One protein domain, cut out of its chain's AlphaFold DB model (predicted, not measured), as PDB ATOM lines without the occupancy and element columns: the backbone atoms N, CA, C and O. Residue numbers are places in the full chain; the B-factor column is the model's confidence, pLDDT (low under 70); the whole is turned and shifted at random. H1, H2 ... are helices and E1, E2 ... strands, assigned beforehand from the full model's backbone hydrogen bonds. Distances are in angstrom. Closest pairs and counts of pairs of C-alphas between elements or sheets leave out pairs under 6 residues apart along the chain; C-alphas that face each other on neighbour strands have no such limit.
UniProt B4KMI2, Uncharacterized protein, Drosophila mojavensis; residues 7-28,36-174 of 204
ATOM      1  N   ILE A   7     -45.161  43.782  32.463       37.94
ATOM      2  CA  ILE A   7     -44.736  43.808  33.865       37.94
ATOM      3  C   ILE A   7     -45.305  45.087  34.472       37.94
ATOM      4  O   ILE A   7     -45.054  46.186  33.989       37.94
ATOM      5  N   VAL A   8     -46.093  44.969  35.533       47.56
ATOM      6  CA  VAL A   8     -46.499  46.146  36.311       47.56
ATOM      7  C   VAL A   8     -45.598  46.187  37.537       47.56
ATOM      8  O   VAL A   8     -45.587  45.256  38.346       47.56
ATOM      9  N   LEU A   9     -44.778  47.235  37.606       46.78
ATOM     10  CA  LEU A   9     -43.820  47.481  38.673       46.78
ATOM     11  C   LEU A   9     -44.434  48.447  39.683       46.78
ATOM     12  O   LEU A   9     -44.326  49.665  39.564       46.78
ATOM     13  N   ILE A  10     -45.069  47.905  40.708       50.12
ATOM     14  CA  ILE A  10     -45.697  48.740  41.727       50.12
ATOM     15  C   ILE A  10     -44.655  49.100  42.786       50.12
ATOM     16  O   ILE A  10     -44.126  48.211  43.456       50.12
ATOM     17  N   LEU A  11     -44.357  50.398  42.921       42.56
ATOM     18  CA  LEU A  11     -43.383  50.955  43.863       42.56
ATOM     19  C   LEU A  11     -44.096  51.772  44.939       42.56
ATOM     20  O   LEU A  11     -44.194  52.990  44.881       42.56
ATOM     21  N   LEU A  12     -44.592  51.113  45.975       39.25
ATOM     22  CA  LEU A  12     -45.217  51.804  47.097       39.25
ATOM     23  C   LEU A  12     -44.114  52.488  47.925       39.25
ATOM     24  O   LEU A  12     -43.476  51.864  48.774       39.25
ATOM     25  N   SER A  13     -43.849  53.761  47.634       30.31
ATOM     26  CA  SER A  13     -42.918  54.608  48.382       30.31
ATOM     27  C   SER A  13     -43.603  55.381  49.511       30.31
ATOM     28  O   SER A  13     -44.818  55.570  49.544       30.31
ATOM     29  N   CYS A  14     -42.784  55.835  50.448       31.66
ATOM     30  CA  CYS A  14     -43.155  56.384  51.739       31.66
ATOM     31  C   CYS A  14     -43.983  57.677  51.656       31.66
ATOM     32  O   CYS A  14     -43.578  58.647  51.020       31.66
ATOM     33  N   THR A  15     -45.126  57.708  52.350       32.38
ATOM     34  CA  THR A  15     -46.076  58.839  52.532       32.38
ATOM     35  C   THR A  15     -46.752  59.457  51.299       32.38
ATOM     36  O   THR A  15     -47.639  60.283  51.467       32.38
ATOM     37  N   LEU A  16     -46.462  58.992  50.089       30.56
ATOM     38  CA  LEU A  16     -47.374  59.032  48.943       30.56
ATOM     39  C   LEU A  16     -47.052  57.798  48.108       30.56
ATOM     40  O   LEU A  16     -45.972  57.691  47.521       30.56
ATOM     41  N   SER A  17     -47.946  56.817  48.129       36.41
ATOM     42  CA  SER A  17     -47.745  55.589  47.364       36.41
ATOM     43  C   SER A  17     -47.807  55.915  45.868       36.41
ATOM     44  O   SER A  17     -48.531  56.824  45.471       36.41
ATOM     45  N   SER A  18     -47.034  55.227  45.027       32.69
ATOM     46  CA  SER A  18     -47.136  55.384  43.574       32.69
ATOM     47  C   SER A  18     -46.939  54.042  42.851       32.69
ATOM     48  O   SER A  18     -45.875  53.442  42.876       32.69
ATOM     49  N   ALA A  19     -47.978  53.494  42.217       37.72
ATOM     50  CA  ALA A  19     -47.863  52.240  41.458       37.72
ATOM     51  C   ALA A  19     -47.542  52.473  39.968       37.72
ATOM     52  O   ALA A  19     -48.361  53.033  39.256       37.72
ATOM     53  N   ARG A  20     -46.407  51.987  39.448       41.66
ATOM     54  CA  ARG A  20     -46.056  52.156  38.028       41.66
ATOM     55  C   ARG A  20     -46.466  50.933  37.198       41.66
ATOM     56  O   ARG A  20     -46.219  49.792  37.575       41.66
ATOM     57  N   ALA A  21     -47.027  51.145  36.011       38.12
ATOM     58  CA  ALA A  21     -47.126  50.108  34.985       38.12
ATOM     59  C   ALA A  21     -46.033  50.344  33.934       38.12
ATOM     60  O   ALA A  21     -45.931  51.443  33.400       38.12
ATOM     61  N   GLN A  22     -45.187  49.346  33.658       38.25
ATOM     62  CA  GLN A  22     -44.185  49.422  32.592       38.25
ATOM     63  C   GLN A  22     -44.260  48.179  31.706       38.25
ATOM     64  O   GLN A  22     -43.580  47.178  31.924       38.25
ATOM     65  N   THR A  23     -45.022  48.257  30.624       32.22
ATOM     66  CA  THR A  23     -44.791  47.386  29.468       32.22
ATOM     67  C   THR A  23     -43.443  47.753  28.856       32.22
ATOM     68  O   THR A  23     -43.282  48.861  28.353       32.22
ATOM     69  N   THR A  24     -42.456  46.862  28.934       35.59
ATOM     70  CA  THR A  24     -41.131  47.085  28.339       35.59
ATOM     71  C   THR A  24     -40.868  46.071  27.234       35.59
ATOM     72  O   THR A  24     -40.912  44.864  27.461       35.59
ATOM     73  N   ASP A  25     -40.567  46.573  26.036       36.78
ATOM     74  CA  ASP A  25     -39.752  45.849  25.063       36.78
ATOM     75  C   ASP A  25     -38.290  45.899  25.521       36.78
ATOM     76  O   ASP A  25     -37.842  46.920  26.035       36.78
ATOM     77  N   ILE A  26     -37.569  44.786  25.353       35.22
ATOM     78  CA  ILE A  26     -36.192  44.559  25.821       35.22
ATOM     79  C   ILE A  26     -35.204  45.457  25.055       35.22
ATOM     80  O   ILE A  26     -35.068  45.275  23.842       35.22
ATOM     81  N   PRO A  27     -34.428  46.324  25.733       37.41
ATOM     82  CA  PRO A  27     -33.202  46.876  25.175       37.41
ATOM     83  C   PRO A  27     -31.977  46.341  25.936       37.41
ATOM     84  O   PRO A  27     -31.986  46.217  27.162       37.41
ATOM     85  N   GLU A  28     -30.909  46.030  25.201       40.28
ATOM     86  CA  GLU A  28     -29.579  45.747  25.756       40.28
ATOM     87  C   GLU A  28     -28.889  47.038  26.228       40.28
ATOM     88  O   GLU A  28     -29.095  48.087  25.617       40.28
ATOM     89  N   LYS A  36     -22.927  51.202  48.739       33.69
ATOM     90  CA  LYS A  36     -23.001  51.888  50.049       33.69
ATOM     91  C   LYS A  36     -24.308  51.500  50.764       33.69
ATOM     92  O   LYS A  36     -25.347  51.377  50.127       33.69
ATOM     93  N   ILE A  37     -24.226  51.309  52.083       39.00
ATOM     94  CA  ILE A  37     -25.306  50.894  53.009       39.00
ATOM     95  C   ILE A  37     -26.504  51.874  52.924       39.00
ATOM     96  O   ILE A  37     -26.267  53.082  52.824       39.00
ATOM     97  N   PRO A  38     -27.774  51.406  52.932       42.56
ATOM     98  CA  PRO A  38     -28.877  52.138  52.321       42.56
ATOM     99  C   PRO A  38     -29.425  53.227  53.246       42.56
ATOM    100  O   PRO A  38     -30.143  52.962  54.208       42.56
ATOM    101  N   PHE A  39     -29.168  54.484  52.894       40.19
ATOM    102  CA  PHE A  39     -30.198  55.496  53.096       40.19
ATOM    103  C   PHE A  39     -31.381  55.092  52.211       40.19
ATOM    104  O   PHE A  39     -31.196  54.899  51.009       40.19
ATOM    105  N   TYR A  40     -32.575  54.936  52.787       49.03
ATOM    106  CA  TYR A  40     -33.802  54.698  52.022       49.03
ATOM    107  C   TYR A  40     -34.156  55.972  51.241       49.03
ATOM    108  O   TYR A  40     -34.999  56.768  51.647       49.03
ATOM    109  N   TYR A  41     -33.443  56.209  50.143       49.66
ATOM    110  CA  TYR A  41     -33.789  57.227  49.171       49.66
ATOM    111  C   TYR A  41     -35.000  56.715  48.394       49.66
ATOM    112  O   TYR A  41     -34.980  55.595  47.888       49.66
ATOM    113  N   CYS A  42     -36.064  57.511  48.337       56.09
ATOM    114  CA  CYS A  42     -37.207  57.242  47.473       56.09
ATOM    115  C   CYS A  42     -36.938  57.939  46.135       56.09
ATOM    116  O   CYS A  42     -37.175  59.149  46.046       56.09
ATOM    117  N   PRO A  43     -36.402  57.241  45.115       58.59
ATOM    118  CA  PRO A  43     -36.251  57.838  43.799       58.59
ATOM    119  C   PRO A  43     -37.618  58.299  43.294       58.59
ATOM    120  O   PRO A  43     -38.600  57.557  43.339       58.59
ATOM    121  N   ARG A  44     -37.689  59.554  42.842       61.06
ATOM    122  CA  ARG A  44     -38.850  60.041  42.099       61.06
ATOM    123  C   ARG A  44     -38.761  59.474  40.693       61.06
ATOM    124  O   ARG A  44     -37.747  59.656  40.026       61.06
ATOM    125  N   PHE A  45     -39.820  58.811  40.258       65.69
ATOM    126  CA  PHE A  45     -39.957  58.355  38.883       65.69
ATOM    127  C   PHE A  45     -40.949  59.256  38.161       65.69
ATOM    128  O   PHE A  45     -41.958  59.658  38.740       65.69
ATOM    129  N   GLU A  46     -40.663  59.567  36.901       69.00
ATOM    130  CA  GLU A  46     -41.647  60.210  36.040       69.00
ATOM    131  C   GLU A  46     -42.796  59.237  35.769       69.00
ATOM    132  O   GLU A  46     -42.581  58.043  35.508       69.00
ATOM    133  N   GLY A  47     -44.017  59.760  35.879       67.25
ATOM    134  CA  GLY A  47     -45.232  59.026  35.568       67.25
ATOM    135  C   GLY A  47     -45.263  58.571  34.110       67.25
ATOM    136  O   GLY A  47     -44.523  59.047  33.251       67.25
ATOM    137  N   THR A  48     -46.118  57.605  33.815       76.44
ATOM    138  CA  THR A  48     -46.389  57.160  32.449       76.44
ATOM    139  C   THR A  48     -47.887  56.966  32.321       76.44
ATOM    140  O   THR A  48     -48.503  56.408  33.227       76.44
ATOM    141  N   GLU A  49     -48.462  57.448  31.220       84.88
ATOM    142  CA  GLU A  49     -49.894  57.320  30.964       84.88
ATOM    143  C   GLU A  49     -50.327  55.849  31.044       84.88
ATOM    144  O   GLU A  49     -49.690  54.955  30.478       84.88
ATOM    145  N   VAL A  50     -51.399  55.601  31.792       83.38
ATOM    146  CA  VAL A  50     -51.920  54.267  32.059       83.38
ATOM    147  C   VAL A  50     -53.123  53.991  31.169       83.38
ATOM    148  O   VAL A  50     -54.206  54.540  31.373       83.38
ATOM    149  N   ASP A  51     -52.966  53.041  30.250       84.88
ATOM    150  CA  ASP A  51     -54.096  52.396  29.578       84.88
ATOM    151  C   ASP A  51     -54.724  51.345  30.511       84.88
ATOM    152  O   ASP A  51     -54.340  50.171  30.517       84.88
ATOM    153  N   LEU A  52     -55.692  51.770  31.331       86.94
ATOM    154  CA  LEU A  52     -56.378  50.885  32.279       86.94
ATOM    155  C   LEU A  52     -57.067  49.711  31.573       86.94
ATOM    156  O   LEU A  52     -57.039  48.585  32.072       86.94
ATOM    157  N   LYS A  53     -57.623  49.947  30.384       88.69
ATOM    158  CA  LYS A  53     -58.272  48.901  29.595       88.69
ATOM    159  C   LYS A  53     -57.257  47.845  29.161       88.69
ATOM    160  O   LYS A  53     -57.526  46.652  29.310       88.69
ATOM    161  N   GLY A  54     -56.077  48.261  28.703       83.44
ATOM    162  CA  GLY A  54     -54.956  47.364  28.399       83.44
ATOM    163  C   GLY A  54     -54.420  46.601  29.622       83.44
ATOM    164  O   GLY A  54     -53.952  45.463  29.503       83.44
ATOM    165  N   LEU A  55     -54.535  47.184  30.817       85.75
ATOM    166  CA  LEU A  55     -54.164  46.544  32.083       85.75
ATOM    167  C   LEU A  55     -55.261  45.664  32.694       85.75
ATOM    168  O   LEU A  55     -54.971  44.925  33.632       85.75
ATOM    169  N   SER A  56     -56.483  45.677  32.174       89.12
ATOM    170  CA  SER A  56     -57.610  44.935  32.751       89.12
ATOM    171  C   SER A  56     -57.396  43.417  32.823       89.12
ATOM    172  O   SER A  56     -56.610  42.823  32.080       89.12
ATOM    173  N   GLY A  57     -58.093  42.751  33.738       89.00
ATOM    174  CA  GLY A  57     -58.061  41.304  33.930       89.00
ATOM    175  C   GLY A  57     -57.105  40.840  35.028       89.00
ATOM    176  O   GLY A  57     -56.742  41.596  35.927       89.00
ATOM    177  N   LEU A  58     -56.727  39.564  34.959       89.75
ATOM    178  CA  LEU A  58     -55.991  38.876  36.019       89.75
ATOM    179  C   LEU A  58     -54.478  39.124  35.943       89.75
ATOM    180  O   LEU A  58     -53.878  39.068  34.864       89.75
ATOM    181  N   TRP A  59     -53.874  39.336  37.106       92.06
ATOM    182  CA  TRP A  59     -52.443  39.516  37.326       92.06
ATOM    183  C   TRP A  59     -51.981  38.691  38.519       92.06
ATOM    184  O   TRP A  59     -52.681  38.613  39.519       92.06
ATOM    185  N   PHE A  60     -50.787  38.117  38.442       90.50
ATOM    186  CA  PHE A  60     -50.166  37.350  39.518       90.50
ATOM    187  C   PHE A  60     -49.012  38.140  40.108       90.50
ATOM    188  O   PHE A  60     -48.143  38.600  39.364       90.50
ATOM    189  N   GLU A  61     -48.963  38.260  41.432       91.56
ATOM    190  CA  GLU A  61     -47.762  38.770  42.085       91.56
ATOM    191  C   GLU A  61     -46.721  37.659  42.143       91.56
ATOM    192  O   GLU A  61     -46.873  36.688  42.881       91.56
ATOM    193  N   THR A  62     -45.671  37.781  41.340       91.19
ATOM    194  CA  THR A  62     -44.649  36.740  41.191       91.19
ATOM    195  C   THR A  62     -43.387  37.038  41.984       91.19
ATOM    196  O   THR A  62     -42.618  36.121  42.263       91.19
ATOM    197  N   ALA A  63     -43.147  38.300  42.344       89.94
ATOM    198  CA  ALA A  63     -42.026  38.678  43.195       89.94
ATOM    199  C   ALA A  63     -42.300  39.965  43.984       89.94
ATOM    200  O   ALA A  63     -43.137  40.781  43.596       89.94
ATOM    201  N   ARG A  64     -41.560  40.159  45.075       88.00
ATOM    202  CA  ARG A  64     -41.588  41.364  45.912       88.00
ATOM    203  C   ARG A  64     -40.211  41.665  46.500       88.00
ATOM    204  O   ARG A  64     -39.425  40.748  46.724       88.00
ATOM    205  N   GLY A  65     -39.914  42.934  46.773       82.12
ATOM    206  CA  GLY A  65     -38.656  43.346  47.407       82.12
ATOM    207  C   GLY A  65     -38.534  42.800  48.827       82.12
ATOM    208  O   GLY A  65     -37.700  41.942  49.100       82.12
ATOM    209  N   TYR A  66     -39.423  43.237  49.721       77.19
ATOM    210  CA  TYR A  66     -39.494  42.742  51.096       77.19
ATOM    211  C   TYR A  66     -40.642  41.752  51.259       77.19
ATOM    212  O   TYR A  66     -41.765  42.008  50.824       77.19
ATOM    213  N   ASN A  67     -40.372  40.630  51.924       76.38
ATOM    214  CA  ASN A  67     -41.395  39.658  52.287       76.38
ATOM    215  C   ASN A  67     -41.915  39.931  53.706       76.38
ATOM    216  O   ASN A  67     -41.592  39.200  54.642       76.38
ATOM    217  N   LEU A  68     -42.645  41.038  53.868       71.81
ATOM    218  CA  LEU A  68     -43.239  41.419  55.157       71.81
ATOM    219  C   LEU A  68     -44.485  40.584  55.480       71.81
ATOM    220  O   LEU A  68     -44.765  40.306  56.646       71.81
ATOM    221  N   ASP A  69     -45.179  40.123  54.442       70.94
ATOM    222  CA  ASP A  69     -46.472  39.470  54.555       70.94
ATOM    223  C   ASP A  69     -46.301  37.984  54.219       70.94
ATOM    224  O   ASP A  69     -45.731  37.641  53.185       70.94
ATOM    225  N   LYS A  70     -46.845  37.073  55.032       81.88
ATOM    226  CA  LYS A  70     -46.893  35.631  54.712       81.88
ATOM    227  C   LYS A  70     -47.997  35.306  53.699       81.88
ATOM    228  O   LYS A  70     -48.682  34.303  53.827       81.88
ATOM    229  N   MET A  71     -48.204  36.181  52.721       88.75
ATOM    230  CA  MET A  71     -49.218  36.011  51.686       88.75
ATOM    231  C   MET A  71     -48.595  35.330  50.466       88.75
ATOM    232  O   MET A  71     -47.625  35.843  49.901       88.75
ATOM    233  N   GLU A  72     -49.195  34.223  50.042       91.25
ATOM    234  CA  GLU A  72     -48.809  33.425  48.875       91.25
ATOM    235  C   GLU A  72     -49.957  33.367  47.858       91.25
ATOM    236  O   GLU A  72     -51.094  33.718  48.178       91.25
ATOM    237  N   CYS A  73     -49.692  32.928  46.624       92.25
ATOM    238  CA  CYS A  73     -50.718  32.758  45.588       92.25
ATOM    239  C   CYS A  73     -51.519  34.034  45.275       92.25
ATOM    240  O   CYS A  73     -52.681  33.951  44.868       92.25
ATOM    241  N   LEU A  74     -50.913  35.213  45.482       91.69
ATOM    242  CA  LEU A  74     -51.586  36.491  45.270       91.69
ATOM    243  C   LEU A  74     -51.919  36.679  43.798       91.69
ATOM    244  O   LEU A  74     -51.040  36.605  42.929       91.69
ATOM    245  N   ASN A  75     -53.168  37.029  43.544       92.25
ATOM    246  CA  ASN A  75     -53.606  37.540  42.269       92.25
ATOM    247  C   ASN A  75     -54.474  38.790  42.444       92.25
ATOM    248  O   ASN A  75     -55.131  38.990  43.466       92.25
ATOM    249  N   TYR A  76     -54.426  39.639  41.428       90.50
ATOM    250  CA  TYR A  76     -55.149  40.890  41.335       90.50
ATOM    251  C   TYR A  76     -56.019  40.847  40.086       90.50
ATOM    252  O   TYR A  76     -55.528  40.565  38.995       90.50
ATOM    253  N   THR A  77     -57.299  41.161  40.230       93.56
ATOM    254  CA  THR A  77     -58.180  41.437  39.097       93.56
ATOM    255  C   THR A  77     -58.348  42.941  38.975       93.56
ATOM    256  O   THR A  77     -58.857  43.592  39.888       93.56
ATOM    257  N   VAL A  78     -57.886  43.473  37.847       90.38
ATOM    258  CA  VAL A  78     -57.943  44.894  37.500       90.38
ATOM    259  C   VAL A  78     -59.164  45.124  36.599       90.38
ATOM    260  O   VAL A  78     -59.333  44.375  35.632       90.38
ATOM    261  N   PRO A  79     -60.027  46.113  36.877       93.69
ATOM    262  CA  PRO A  79     -61.152  46.436  36.003       93.69
ATOM    263  C   PRO A  79     -60.673  47.143  34.725       93.69
ATOM    264  O   PRO A  79     -59.550  47.636  34.658       93.69
ATOM    265  N   ASP A  80     -61.515  47.191  33.699       93.38
ATOM    266  CA  ASP A  80     -61.239  47.871  32.425       93.38
ATOM    267  C   ASP A  80     -61.604  49.359  32.416       93.38
ATOM    268  O   ASP A  80     -61.146  50.101  31.545       93.38
ATOM    269  N   SER A  81     -62.366  49.810  33.408       93.88
ATOM    270  CA  SER A  81     -62.679  51.213  33.646       93.88
ATOM    271  C   SER A  81     -62.766  51.516  35.146       93.88
ATOM    272  O   SER A  81     -63.019  50.612  35.950       93.88
ATOM    273  N   PRO A  82     -62.587  52.781  35.562       94.62
ATOM    274  CA  PRO A  82     -62.987  53.195  36.899       94.62
ATOM    275  C   PRO A  82     -64.510  53.071  37.069       94.62
ATOM    276  O   PRO A  82     -65.272  53.021  36.102       94.62
ATOM    277  N   THR A  83     -64.948  53.049  38.320       93.00
ATOM    278  CA  THR A  83     -66.353  53.175  38.723       93.00
ATOM    279  C   THR A  83     -66.866  54.603  38.512       93.00
ATOM    280  O   THR A  83     -66.081  55.545  38.380       93.00
ATOM    281  N   ASP A  84     -68.185  54.797  38.613       90.56
ATOM    282  CA  ASP A  84     -68.841  56.114  38.513       90.56
ATOM    283  C   ASP A  84     -68.344  57.142  39.548       90.56
ATOM    284  O   ASP A  84     -68.526  58.347  39.385       90.56
ATOM    285  N   LYS A  85     -67.693  56.681  40.624       92.06
ATOM    286  CA  LYS A  85     -67.089  57.525  41.668       92.06
ATOM    287  C   LYS A  85     -65.620  57.855  41.402       92.06
ATOM    288  O   LYS A  85     -64.934  58.323  42.306       92.06
ATOM    289  N   ASN A  86     -65.133  57.597  40.190       92.81
ATOM    290  CA  ASN A  86     -63.737  57.772  39.807       92.81
ATOM    291  C   ASN A  86     -62.773  56.938  40.675       92.81
ATOM    292  O   ASN A  86     -61.711  57.409  41.082       92.81
ATOM    293  N   MET A  87     -63.163  55.697  40.982       91.44
ATOM    294  CA  MET A  87     -62.357  54.744  41.756       91.44
ATOM    295  C   MET A  87     -62.064  53.493  40.928       91.44
ATOM    296  O   MET A  87     -62.966  52.978  40.275       91.44
ATOM    297  N   VAL A  88     -60.849  52.956  41.012       89.69
ATOM    298  CA  VAL A  88     -60.490  51.623  40.509       89.69
ATOM    299  C   VAL A  88     -60.621  50.618  41.647       89.69
ATOM    300  O   VAL A  88     -59.899  50.701  42.639       89.69
ATOM    301  N   GLU A  89     -61.537  49.662  41.507       91.38
ATOM    302  CA  GLU A  89     -61.727  48.580  42.476       91.38
ATOM    303  C   GLU A  89     -60.907  47.356  42.073       91.38
ATOM    304  O   GLU A  89     -61.249  46.632  41.140       91.38
ATOM    305  N   LEU A  90     -59.813  47.115  42.789       89.62
ATOM    306  CA  LEU A  90     -59.001  45.920  42.619       89.62
ATOM    307  C   LEU A  90     -59.590  44.788  43.458       89.62
ATOM    308  O   LEU A  90     -59.836  44.950  44.657       89.62
ATOM    309  N   GLN A  91     -59.772  43.618  42.851       92.75
ATOM    310  CA  GLN A  91     -60.070  42.400  43.605       92.75
ATOM    311  C   GLN A  91     -58.771  41.650  43.860       92.75
ATOM    312  O   GLN A  91     -58.038  41.346  42.924       92.75
ATOM    313  N   LEU A  92     -58.491  41.370  45.125       90.75
ATOM    314  CA  LEU A  92     -57.315  40.647  45.573       90.75
ATOM    315  C   LEU A  92     -57.744  39.274  46.090       90.75
ATOM    316  O   LEU A  92     -58.581  39.178  46.989       90.75
ATOM    317  N   GLU A  93     -57.118  38.225  45.576       91.69
ATOM    318  CA  GLU A  93     -57.233  36.871  46.112       91.69
ATOM    319  C   GLU A  93     -55.848  36.357  46.482       91.69
ATOM    320  O   GLU A  93     -54.892  36.533  45.729       91.69
ATOM    321  N   TYR A  94     -55.718  35.751  47.659       91.31
ATOM    322  CA  TYR A  94     -54.445  35.233  48.151       91.31
ATOM    323  C   TYR A  94     -54.640  34.091  49.142       91.31
ATOM    324  O   TYR A  94     -55.750  33.824  49.603       91.31
ATOM    325  N   VAL A  95     -53.546  33.418  49.479       90.31
ATOM    326  CA  VAL A  95     -53.475  32.462  50.579       90.31
ATOM    327  C   VAL A  95     -52.695  33.091  51.724       90.31
ATOM    328  O   VAL A  95     -51.536  33.474  51.554       90.31
ATOM    329  N   ASP A  96     -53.324  33.197  52.891       87.81
ATOM    330  CA  ASP A  96     -52.631  33.532  54.128       87.81
ATOM    331  C   ASP A  96     -51.877  32.293  54.622       87.81
ATOM    332  O   ASP A  96     -52.480  31.310  55.064       87.81
ATOM    333  N   ALA A  97     -50.551  32.338  54.484       85.31
ATOM    334  CA  ALA A  97     -49.625  31.300  54.912       85.31
ATOM    335  C   ALA A  97     -49.065  31.542  56.330       85.31
ATOM    336  O   ALA A  97     -48.086  30.902  56.743       85.31
ATOM    337  N   ALA A  98     -49.631  32.487  57.091       82.81
ATOM    338  CA  ALA A  98     -49.209  32.753  58.458       82.81
ATOM    339  C   ALA A  98     -49.443  31.533  59.365       82.81
ATOM    340  O   ALA A  98     -50.426  30.801  59.249       82.81
ATOM    341  N   ASN A  99     -48.521  31.312  60.309       79.06
ATOM    342  CA  ASN A  99     -48.599  30.224  61.294       79.06
ATOM    343  C   ASN A  99     -48.811  28.828  60.675       79.06
ATOM    344  O   ASN A  99     -49.472  27.976  61.269       79.06
ATOM    345  N   SER A 100     -48.270  28.601  59.472       76.69
ATOM    346  CA  SER A 100     -48.389  27.341  58.723       76.69
ATOM    347  C   SER A 100     -49.823  26.956  58.325       76.69
ATOM    348  O   SER A 100     -50.043  25.835  57.857       76.69
ATOM    349  N   LYS A 101     -50.796  27.862  58.477       78.56
ATOM    350  CA  LYS A 101     -52.136  27.721  57.891       78.56
ATOM    351  C   LYS A 101     -52.095  28.124  56.421       78.56
ATOM    352  O   LYS A 101     -51.111  28.697  55.988       78.56
ATOM    353  N   TRP A 102     -53.085  27.708  55.637       84.50
ATOM    354  CA  TRP A 102     -53.175  27.983  54.197       84.50
ATOM    355  C   TRP A 102     -54.615  28.379  53.888       84.50
ATOM    356  O   TRP A 102     -55.359  27.623  53.262       84.50
ATOM    357  N   ASP A 103     -55.012  29.539  54.399       85.38
ATOM    358  CA  ASP A 103     -56.394  30.002  54.333       85.38
ATOM    359  C   ASP A 103     -56.579  30.911  53.116       85.38
ATOM    360  O   ASP A 103     -55.844  31.881  52.929       85.38
ATOM    361  N   SER A 104     -57.550  30.589  52.258       87.81
ATOM    362  CA  SER A 104     -57.864  31.423  51.097       87.81
ATOM    363  C   SER A 104     -58.621  32.672  51.538       87.81
ATOM    364  O   SER A 104     -59.612  32.593  52.267       87.81
ATOM    365  N   VAL A 105     -58.152  33.828  51.081       89.19
ATOM    366  CA  VAL A 105     -58.714  35.133  51.401       89.19
ATOM    367  C   VAL A 105     -59.032  35.870  50.108       89.19
ATOM    368  O   VAL A 105     -58.200  35.955  49.206       89.19
ATOM    369  N   ARG A 106     -60.229  36.456  50.049       90.88
ATOM    370  CA  ARG A 106     -60.655  37.370  48.988       90.88
ATOM    371  C   ARG A 106     -61.013  38.718  49.592       90.88
ATOM    372  O   ARG A 106     -61.780  38.785  50.552       90.88
ATOM    373  N   LYS A 107     -60.447  39.786  49.042       89.50
ATOM    374  CA  LYS A 107     -60.678  41.172  49.463       89.50
ATOM    375  C   LYS A 107     -60.858  42.062  48.243       89.50
ATOM    376  O   LYS A 107     -60.380  41.752  47.158       89.50
ATOM    377  N   SER A 108     -61.533  43.184  48.437       87.25
ATOM    378  CA  SER A 108     -61.551  44.275  47.470       87.25
ATOM    379  C   SER A 108     -60.897  45.495  48.102       87.25
ATOM    380  O   SER A 108     -60.977  45.690  49.315       87.25
ATOM    381  N   THR A 109     -60.203  46.273  47.283       84.25
ATOM    382  CA  THR A 109     -59.584  47.538  47.666       84.25
ATOM    383  C   THR A 109     -59.826  48.551  46.562       84.25
ATOM    384  O   THR A 109     -59.776  48.212  45.379       84.25
ATOM    385  N   SER A 110     -60.105  49.789  46.946       85.69
ATOM    386  CA  SER A 110     -60.459  50.854  46.015       85.69
ATOM    387  C   SER A 110     -59.364  51.910  46.009       85.69
ATOM    388  O   SER A 110     -58.934  52.379  47.061       85.69
ATOM    389  N   LEU A 111     -58.938  52.306  44.815       84.94
ATOM    390  CA  LEU A 111     -57.949  53.356  44.593       84.94
ATOM    391  C   LEU A 111     -58.594  54.518  43.854       84.94
ATOM    392  O   LEU A 111     -59.412  54.303  42.964       84.94
ATOM    393  N   LEU A 112     -58.220  55.746  44.204       88.38
ATOM    394  CA  LEU A 112     -58.679  56.925  43.477       88.38
ATOM    395  C   LEU A 112     -58.078  56.935  42.063       88.38
ATOM    396  O   LEU A 112     -56.887  56.688  41.896       88.38
ATOM    397  N   TRP A 113     -58.899  57.224  41.054       91.25
ATOM    398  CA  TRP A 113     -58.497  57.331  39.648       91.25
ATOM    399  C   TRP A 113     -58.287  58.796  39.228       91.25
ATOM    400  O   TRP A 113     -58.912  59.314  38.299       91.25
ATOM    401  N   ASP A 114     -57.461  59.516  39.982       89.25
ATOM    402  CA  ASP A 114     -57.130  60.919  39.721       89.25
ATOM    403  C   ASP A 114     -56.097  61.076  38.586       89.25
ATOM    404  O   ASP A 114     -55.683  60.111  37.939       89.25
ATOM    405  N   ASP A 115     -55.676  62.312  38.315       90.06
ATOM    406  CA  ASP A 115     -54.686  62.583  37.268       90.06
ATOM    407  C   ASP A 115     -53.307  61.992  37.595       90.06
ATOM    408  O   ASP A 115     -52.546  61.681  36.681       90.06
ATOM    409  N   ASN A 116     -52.993  61.753  38.872       83.88
ATOM    410  CA  ASN A 116     -51.788  61.018  39.247       83.88
ATOM    411  C   ASN A 116     -51.915  59.542  38.854       83.88
ATOM    412  O   ASN A 116     -51.024  59.006  38.195       83.88
ATOM    413  N   ALA A 117     -53.036  58.893  39.180       83.81
ATOM    414  CA  ALA A 117     -53.285  57.492  38.854       83.81
ATOM    415  C   ALA A 117     -53.298  57.246  37.338       83.81
ATOM    416  O   ALA A 117     -52.680  56.291  36.866       83.81
ATOM    417  N   LYS A 118     -53.898  58.161  36.562       86.44
ATOM    418  CA  LYS A 118     -53.837  58.142  35.086       86.44
ATOM    419  C   LYS A 118     -52.407  58.246  34.550       86.44
ATOM    420  O   LYS A 118     -52.136  57.741  33.470       86.44
ATOM    421  N   ASN A 119     -51.499  58.861  35.305       84.00
ATOM    422  CA  ASN A 119     -50.068  58.950  35.010       84.00
ATOM    423  C   ASN A 119     -49.235  57.876  35.736       84.00
ATOM    424  O   ASN A 119     -48.020  58.020  35.873       84.00
ATOM    425  N   GLY A 120     -49.850  56.797  36.225       75.44
ATOM    426  CA  GLY A 120     -49.115  55.688  36.835       75.44
ATOM    427  C   GLY A 120     -48.544  56.025  38.211       75.44
ATOM    428  O   GLY A 120     -47.486  55.525  38.587       75.44
ATOM    429  N   ILE A 121     -49.219  56.905  38.952       77.62
ATOM    430  CA  ILE A 121     -48.865  57.314  40.312       77.62
ATOM    431  C   ILE A 121     -50.101  57.127  41.202       77.62
ATOM    432  O   ILE A 121     -50.957  57.994  41.316       77.62
ATOM    433  N   PHE A 122     -50.201  55.964  41.840       76.44
ATOM    434  CA  PHE A 122     -51.355  55.584  42.666       76.44
ATOM    435  C   PHE A 122     -51.078  55.748  44.154       76.44
ATOM    436  O   PHE A 122     -50.297  54.972  44.707       76.44
ATOM    437  N   THR A 123     -51.782  56.669  44.812       68.25
ATOM    438  CA  THR A 123     -51.678  56.867  46.265       68.25
ATOM    439  C   THR A 123     -52.547  55.865  47.021       68.25
ATOM    440  O   THR A 123     -53.745  55.754  46.773       68.25
ATOM    441  N   TRP A 124     -51.940  55.143  47.962       62.84
ATOM    442  CA  TRP A 124     -52.620  54.215  48.853       62.84
ATOM    443  C   TRP A 124     -52.638  54.824  50.250       62.84
ATOM    444  O   TRP A 124     -51.596  54.986  50.887       62.84
ATOM    445  N   ASN A 125     -53.828  55.138  50.751       54.78
ATOM    446  CA  ASN A 125     -53.991  55.526  52.145       54.78
ATOM    447  C   ASN A 125     -53.932  54.252  52.986       54.78
ATOM    448  O   ASN A 125     -54.940  53.585  53.205       54.78
ATOM    449  N   ILE A 126     -52.723  53.839  53.361       53.31
ATOM    450  CA  ILE A 126     -52.553  52.777  54.348       53.31
ATOM    451  C   ILE A 126     -52.932  53.429  55.674       53.31
ATOM    452  O   ILE A 126     -52.217  54.321  56.131       53.31
ATOM    453  N   GLU A 127     -54.081  53.051  56.239       49.12
ATOM    454  CA  GLU A 127     -54.468  53.487  57.582       49.12
ATOM    455  C   GLU A 127     -53.281  53.255  58.522       49.12
ATOM    456  O   GLU A 127     -52.700  52.167  58.537       49.12
ATOM    457  N   GLU A 128     -52.861  54.323  59.204       44.75
ATOM    458  CA  GLU A 128     -51.593  54.429  59.923       44.75
ATOM    459  C   GLU A 128     -51.370  53.240  60.868       44.75
ATOM    460  O   GLU A 128     -51.797  53.242  62.022       44.75
ATOM    461  N   SER A 129     -50.639  52.216  60.416       43.97
ATOM    462  CA  SER A 129     -50.090  51.230  61.337       43.97
ATOM    463  C   SER A 129     -48.962  51.926  62.088       43.97
ATOM    464  O   SER A 129     -47.891  52.194  61.536       43.97
ATOM    465  N   SER A 130     -49.229  52.272  63.340       39.75
ATOM    466  CA  SER A 130     -48.330  52.976  64.241       39.75
ATOM    467  C   SER A 130     -47.082  52.144  64.569       39.75
ATOM    468  O   SER A 130     -46.986  51.566  65.647       39.75
ATOM    469  N   ASN A 131     -46.110  52.064  63.658       38.25
ATOM    470  CA  ASN A 131     -44.700  52.034  64.029       38.25
ATOM    471  C   ASN A 131     -43.764  52.295  62.846       38.25
ATOM    472  O   ASN A 131     -43.979  51.885  61.712       38.25
ATOM    473  N   ARG A 132     -42.719  53.052  63.163       47.16
ATOM    474  CA  ARG A 132     -41.834  53.770  62.254       47.16
ATOM    475  C   ARG A 132     -40.876  52.836  61.521       47.16
ATOM    476  O   ARG A 132     -39.915  52.379  62.120       47.16
ATOM    477  N   THR A 133     -41.088  52.697  60.220       43.19
ATOM    478  CA  THR A 133     -40.105  52.882  59.140       43.19
ATOM    479  C   THR A 133     -40.882  52.653  57.863       43.19
ATOM    480  O   THR A 133     -41.333  51.547  57.584       43.19
ATOM    481  N   SER A 134     -41.105  53.715  57.102       51.44
ATOM    482  CA  SER A 134     -41.736  53.554  55.805       51.44
ATOM    483  C   SER A 134     -40.699  52.874  54.904       51.44
ATOM    484  O   SER A 134     -39.651  53.447  54.601       51.44
ATOM    485  N   LEU A 135     -40.914  51.585  54.640       56.19
ATOM    486  CA  LEU A 135     -40.071  50.779  53.770       56.19
ATOM    487  C   LEU A 135     -40.669  50.838  52.364       56.19
ATOM    488  O   LEU A 135     -41.877  50.635  52.227       56.19
ATOM    489  N   PRO A 136     -39.859  51.086  51.322       58.09
ATOM    490  CA  PRO A 136     -40.348  50.996  49.959       58.09
ATOM    491  C   PRO A 136     -40.787  49.553  49.693       58.09
ATOM    492  O   PRO A 136     -39.978  48.622  49.736       58.09
ATOM    493  N   LEU A 137     -42.078  49.362  49.433       70.62
ATOM    494  CA  LEU A 137     -42.637  48.073  49.049       70.62
ATOM    495  C   LEU A 137     -42.667  48.001  47.528       70.62
ATOM    496  O   LEU A 137     -43.403  48.730  46.866       70.62
ATOM    497  N   SER A 138     -41.856  47.114  46.970       77.44
ATOM    498  CA  SER A 138     -41.797  46.876  45.535       77.44
ATOM    499  C   SER A 138     -42.406  45.514  45.209       77.44
ATOM    500  O   SER A 138     -42.099  44.516  45.864       77.44
ATOM    501  N   LYS A 139     -43.305  45.475  44.223       86.19
ATOM    502  CA  LYS A 139     -44.038  44.272  43.803       86.19
ATOM    503  C   LYS A 139     -43.951  44.096  42.291       86.19
ATOM    504  O   LYS A 139     -43.973  45.072  41.543       86.19
ATOM    505  N   VAL A 140     -43.868  42.843  41.858       87.44
ATOM    506  CA  VAL A 140     -43.834  42.432  40.452       87.44
ATOM    507  C   VAL A 140     -45.116  41.703  40.132       87.44
ATOM    508  O   VAL A 140     -45.348  40.609  40.653       87.44
ATOM    509  N   TRP A 141     -45.927  42.290  39.257       89.12
ATOM    510  CA  TRP A 141     -47.125  41.647  38.738       89.12
ATOM    511  C   TRP A 141     -46.924  41.231  37.290       89.12
ATOM    512  O   TRP A 141     -46.436  42.011  36.469       89.12
ATOM    513  N   THR A 142     -47.327  40.004  36.965       87.06
ATOM    514  CA  THR A 142     -47.245  39.474  35.601       87.06
ATOM    515  C   THR A 142     -48.521  38.732  35.218       87.06
ATOM    516  O   THR A 142     -49.319  38.342  36.067       87.06
ATOM    517  N   ARG A 143     -48.722  38.515  33.917       85.38
ATOM    518  CA  ARG A 143     -49.854  37.722  33.407       85.38
ATOM    519  C   ARG A 143     -49.665  36.212  33.565       85.38
ATOM    520  O   ARG A 143     -50.623  35.466  33.401       85.38
ATOM    521  N   ASN A 144     -48.452  35.758  33.878       85.38
ATOM    522  CA  ASN A 144     -48.123  34.341  33.975       85.38
ATOM    523  C   ASN A 144     -47.806  33.974  35.425       85.38
ATOM    524  O   ASN A 144     -46.978  34.612  36.060       85.38
ATOM    525  N   ARG A 145     -48.392  32.885  35.930       86.75
ATOM    526  CA  ARG A 145     -48.038  32.342  37.255       86.75
ATOM    527  C   ARG A 145     -46.562  31.955  37.350       86.75
ATOM    528  O   ARG A 145     -45.939  32.099  38.395       86.75
ATOM    529  N   HIS A 146     -46.012  31.458  36.244       86.38
ATOM    530  CA  HIS A 146     -44.651  30.955  36.167       86.38
ATOM    531  C   HIS A 146     -43.786  31.845  35.289       86.38
ATOM    532  O   HIS A 146     -44.122  32.121  34.136       86.38
ATOM    533  N   LEU A 147     -42.650  32.248  35.853       83.31
ATOM    534  CA  LEU A 147     -41.609  32.976  35.147       83.31
ATOM    535  C   LEU A 147     -40.490  32.023  34.742       83.31
ATOM    536  O   LEU A 147     -40.042  31.210  35.557       83.31
ATOM    537  N   THR A 148     -40.019  32.146  33.504       86.00
ATOM    538  CA  THR A 148     -38.780  31.501  33.062       86.00
ATOM    539  C   THR A 148     -37.585  32.146  33.753       86.00
ATOM    540  O   THR A 148     -37.668  33.271  34.253       86.00
ATOM    541  N   ASP A 149     -36.446  31.462  33.775       88.75
ATOM    542  CA  ASP A 149     -35.259  32.010  34.430       88.75
ATOM    543  C   ASP A 149     -34.735  33.268  33.721       88.75
ATOM    544  O   ASP A 149     -34.331  34.213  34.390       88.75
ATOM    545  N   GLU A 150     -34.869  33.361  32.394       83.12
ATOM    546  CA  GLU A 150     -34.586  34.592  31.638       83.12
ATOM    547  C   GLU A 150     -35.451  35.772  32.108       83.12
ATOM    548  O   GLU A 150     -34.948  36.875  32.314       83.12
ATOM    549  N   GLN A 151     -36.748  35.539  32.341       82.44
ATOM    550  CA  GLN A 151     -37.665  36.569  32.838       82.44
ATOM    551  C   GLN A 151     -37.290  37.009  34.254       82.44
ATOM    552  O   GLN A 151     -37.293  38.201  34.553       82.44
ATOM    553  N   LYS A 152     -36.932  36.054  35.118       85.25
ATOM    554  CA  LYS A 152     -36.466  36.329  36.482       85.25
ATOM    555  C   LYS A 152     -35.182  37.156  36.488       85.25
ATOM    556  O   LYS A 152     -35.097  38.124  37.239       85.25
ATOM    557  N   ILE A 153     -34.210  36.803  35.644       85.38
ATOM    558  CA  ILE A 153     -32.951  37.546  35.482       85.38
ATOM    559  C   ILE A 153     -33.242  38.969  34.996       85.38
ATOM    560  O   ILE A 153     -32.737  39.928  35.574       85.38
ATOM    561  N   PHE A 154     -34.100  39.120  33.985       83.19
ATOM    562  CA  PHE A 154     -34.497  40.429  33.469       83.19
ATOM    563  C   PHE A 154     -35.130  41.311  34.557       83.19
ATOM    564  O   PHE A 154     -34.697  42.444  34.768       83.19
ATOM    565  N   ILE A 155     -36.114  40.776  35.288       83.94
ATOM    566  CA  ILE A 155     -36.793  41.476  36.388       83.94
ATOM    567  C   ILE A 155     -35.791  41.870  37.475       83.94
ATOM    568  O   ILE A 155     -35.789  43.012  37.930       83.94
ATOM    569  N   HIS A 156     -34.918  40.947  37.872       85.06
ATOM    570  CA  HIS A 156     -33.901  41.198  38.883       85.06
ATOM    571  C   HIS A 156     -32.958  42.338  38.483       85.06
ATOM    572  O   HIS A 156     -32.761  43.271  39.260       85.06
ATOM    573  N   ASN A 157     -32.438  42.305  37.253       83.69
ATOM    574  CA  ASN A 157     -31.555  43.348  36.739       83.69
ATOM    575  C   ASN A 157     -32.247  44.714  36.734       83.69
ATOM    576  O   ASN A 157     -31.645  45.696  37.163       83.69
ATOM    577  N   LYS A 158     -33.528  44.773  36.341       80.94
ATOM    578  CA  LYS A 158     -34.310  46.016  36.365       80.94
ATOM    579  C   LYS A 158     -34.518  46.562  37.775       80.94
ATOM    580  O   LYS A 158     -34.386  47.763  37.990       80.94
ATOM    581  N   PHE A 159     -34.790  45.706  38.757       80.44
ATOM    582  CA  PHE A 159     -34.916  46.139  40.153       80.44
ATOM    583  C   PHE A 159     -33.593  46.620  40.745       80.44
ATOM    584  O   PHE A 159     -33.576  47.605  41.482       80.44
ATOM    585  N   ASN A 160     -32.493  45.945  40.415       82.81
ATOM    586  CA  ASN A 160     -31.169  46.366  40.846       82.81
ATOM    587  C   ASN A 160     -30.793  47.724  40.227       82.81
ATOM    588  O   ASN A 160     -30.348  48.614  40.941       82.81
ATOM    589  N   GLU A 161     -31.055  47.918  38.931       81.06
ATOM    590  CA  GLU A 161     -30.836  49.187  38.223       81.06
ATOM    591  C   GLU A 161     -31.664  50.334  38.827       81.06
ATOM    592  O   GLU A 161     -31.138  51.409  39.101       81.06
ATOM    593  N   MET A 162     -32.959  50.108  39.065       73.56
ATOM    594  CA  MET A 162     -33.880  51.173  39.479       73.56
ATOM    595  C   MET A 162     -33.830  51.498  40.973       73.56
ATOM    596  O   MET A 162     -34.094  52.635  41.363       73.56
ATOM    597  N   LEU A 163     -33.583  50.497  41.819       73.75
ATOM    598  CA  LEU A 163     -33.787  50.598  43.269       73.75
ATOM    599  C   LEU A 163     -32.570  50.158  44.082       73.75
ATOM    600  O   LEU A 163     -32.633  50.187  45.310       73.75
ATOM    601  N   ASN A 164     -31.489  49.717  43.427       77.75
ATOM    602  CA  ASN A 164     -30.341  49.087  44.079       77.75
ATOM    603  C   ASN A 164     -30.758  47.911  44.989       77.75
ATOM    604  O   ASN A 164     -30.170  47.660  46.045       77.75
ATOM    605  N   LEU A 165     -31.833  47.210  44.602       74.12
ATOM    606  CA  LEU A 165     -32.331  46.037  45.309       74.12
ATOM    607  C   LEU A 165     -31.608  44.794  44.797       74.12
ATOM    608  O   LEU A 165     -31.896  44.291  43.716       74.12
ATOM    609  N   GLN A 166     -30.708  44.273  45.628       77.44
ATOM    610  CA  GLN A 166     -29.947  43.056  45.336       77.44
ATOM    611  C   GLN A 166     -30.761  41.767  45.442       77.44
ATOM    612  O   GLN A 166     -30.274  40.716  45.045       77.44
ATOM    613  N   TYR A 167     -31.960  41.804  46.026       79.94
ATOM    614  CA  TYR A 167     -32.735  40.597  46.287       79.94
ATOM    615  C   TYR A 167     -34.221  40.823  46.034       79.94
ATOM    616  O   TYR A 167     -34.800  41.833  46.435       79.94
ATOM    617  N   LEU A 168     -34.826  39.834  45.379       86.62
ATOM    618  CA  LEU A 168     -36.261  39.708  45.180       86.62
ATOM    619  C   LEU A 168     -36.723  38.401  45.805       86.62
ATOM    620  O   LEU A 168     -36.130  37.345  45.587       86.62
ATOM    621  N   ASN A 169     -37.812  38.477  46.552       89.81
ATOM    622  CA  ASN A 169     -38.513  37.324  47.075       89.81
ATOM    623  C   ASN A 169     -39.546  36.888  46.039       89.81
ATOM    624  O   ASN A 169     -40.503  37.617  45.786       89.81
ATOM    625  N   TYR A 170     -39.345  35.722  45.432       90.69
ATOM    626  CA  TYR A 170     -40.333  35.129  44.535       90.69
ATOM    627  C   TYR A 170     -41.476  34.521  45.344       90.69
ATOM    628  O   TYR A 170     -41.243  33.831  46.334       90.69
ATOM    629  N   VAL A 171     -42.698  34.812  44.913       91.12
ATOM    630  CA  VAL A 171     -43.935  34.404  45.585       91.12
ATOM    631  C   VAL A 171     -44.364  33.042  45.050       91.12
ATOM    632  O   VAL A 171     -44.228  32.766  43.855       91.12
ATOM    633  N   GLU A 172     -44.890  32.184  45.918       92.31
ATOM    634  CA  GLU A 172     -45.420  30.886  45.518       92.31
ATOM    635  C   GLU A 172     -46.663  31.064  44.636       92.31
ATOM    636  O   GLU A 172     -47.632  31.722  45.016       92.31
ATOM    637  N   GLN A 173     -46.629  30.463  43.446       92.19
ATOM    638  CA  GLN A 173     -47.683  30.565  42.428       92.19
ATOM    639  C   GLN A 173     -48.004  29.212  41.767       92.19
ATOM    640  O   GLN A 173     -48.790  29.164  40.817       92.19
ATOM    641  N   SER A 174     -47.412  28.104  42.240       90.44
ATOM    642  CA  SER A 174     -47.680  26.771  41.691       90.44
ATOM    643  C   SER A 174     -49.134  26.364  41.869       90.44
ATOM    644  O   SER A 174     -49.720  26.507  42.941       90.44
TER     645      SER A 174
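Overview. This is residues 7 to 28 and 36 to 174 of the 204 residues of an uncharacterized protein of Drosophila mojavensis (UniProt B4KMI2). One antiparallel sheet of seven strands, strongly twisted and curled but not closed, makes the body, and the helix H3 packs over the part of it made by E1 and E7. The long meander E3 to E6 makes the other part of the sheet, H1 and H2 are short turns beside it, and in the long link from H2 to E7 residues 127 to 132 stick out as a free loop. The 161 printed residues hold, along the chain, E1 E2 H1 E3 E4 E5 E6 H2 E7 H3, and the sheet's order is E2 E1 E7 E3 E4 E5 E6. The class is mixed, helices and strands, with under half of the residues in named elements. The whole is compact, with a radius of gyration of the C-alphas of 15.7 A and spans of 45 by 40 by 37 A.

Arrangement. In the sheet, E3, residues 57 to 64, and E4, residues 71 to 78, form a hairpin, with N 59 and O 76 at 2.8 A. E4 bends by 51 degrees at residue 74 and forms a hairpin with E5, residues 87 to 96, with N 75 and O 93 at 2.8 A. E5 and the edge strand E6, residues 103 to 112, form a hairpin, with N 92 and O 107 at 2.8 A; E3 to E6 are a meander, each strand the antiparallel neighbour of the one before. On its other side E3 is the antiparallel neighbour of E7, residues 137 to 142, at 133 degrees, with N 60 and O 142 at 2.8 A. E7 neighbours E1, residues 7 to 12, with N 10 and O 139 at 3.2 A, and E1 forms a hairpin with the edge strand E2, residues 18 to 23, with N 9 and O 20 at 2.9 A. H3, residues 149 to 163, is on one face of the sheet at a height of 10.0 A, making two layers, and lies over E1 and E7. On the local plane it runs only just slantwise, at 32 degrees to E1. H1, residues 52 to 55, is on the sheet at a height of 6.8 A, over none of its strands. H2, residues 115 to 118, only grazes the sheet, with its residues 116 to 118. Every O i to N i+4 pair of H3 is within hydrogen-bond range, while H1 and H2 are too short for such a pair.

Along the chain. E1 begins at C-alpha 7, (-44.736, 43.808, 33.865). E6 is 29.1 A long, E5 26.4 A, H3 20.6 A and E3 20.4 A. H3 ends at C-alpha 163, (-33.787, 50.598, 43.269).

Size, cuts and confidence. The C-alphas of Lys 36 and Asp 84 are the two farthest apart, 47.5 A. Residues 29 to 35 are not printed, and C-alphas 28 and 36 are 25.9 A apart across the cut. The link from H2 to E7, 18 residues, is long. Mean pLDDT of the printed part is 73.8, with residues 7 to 28, 36 to 47 and 123 to 136 under 70.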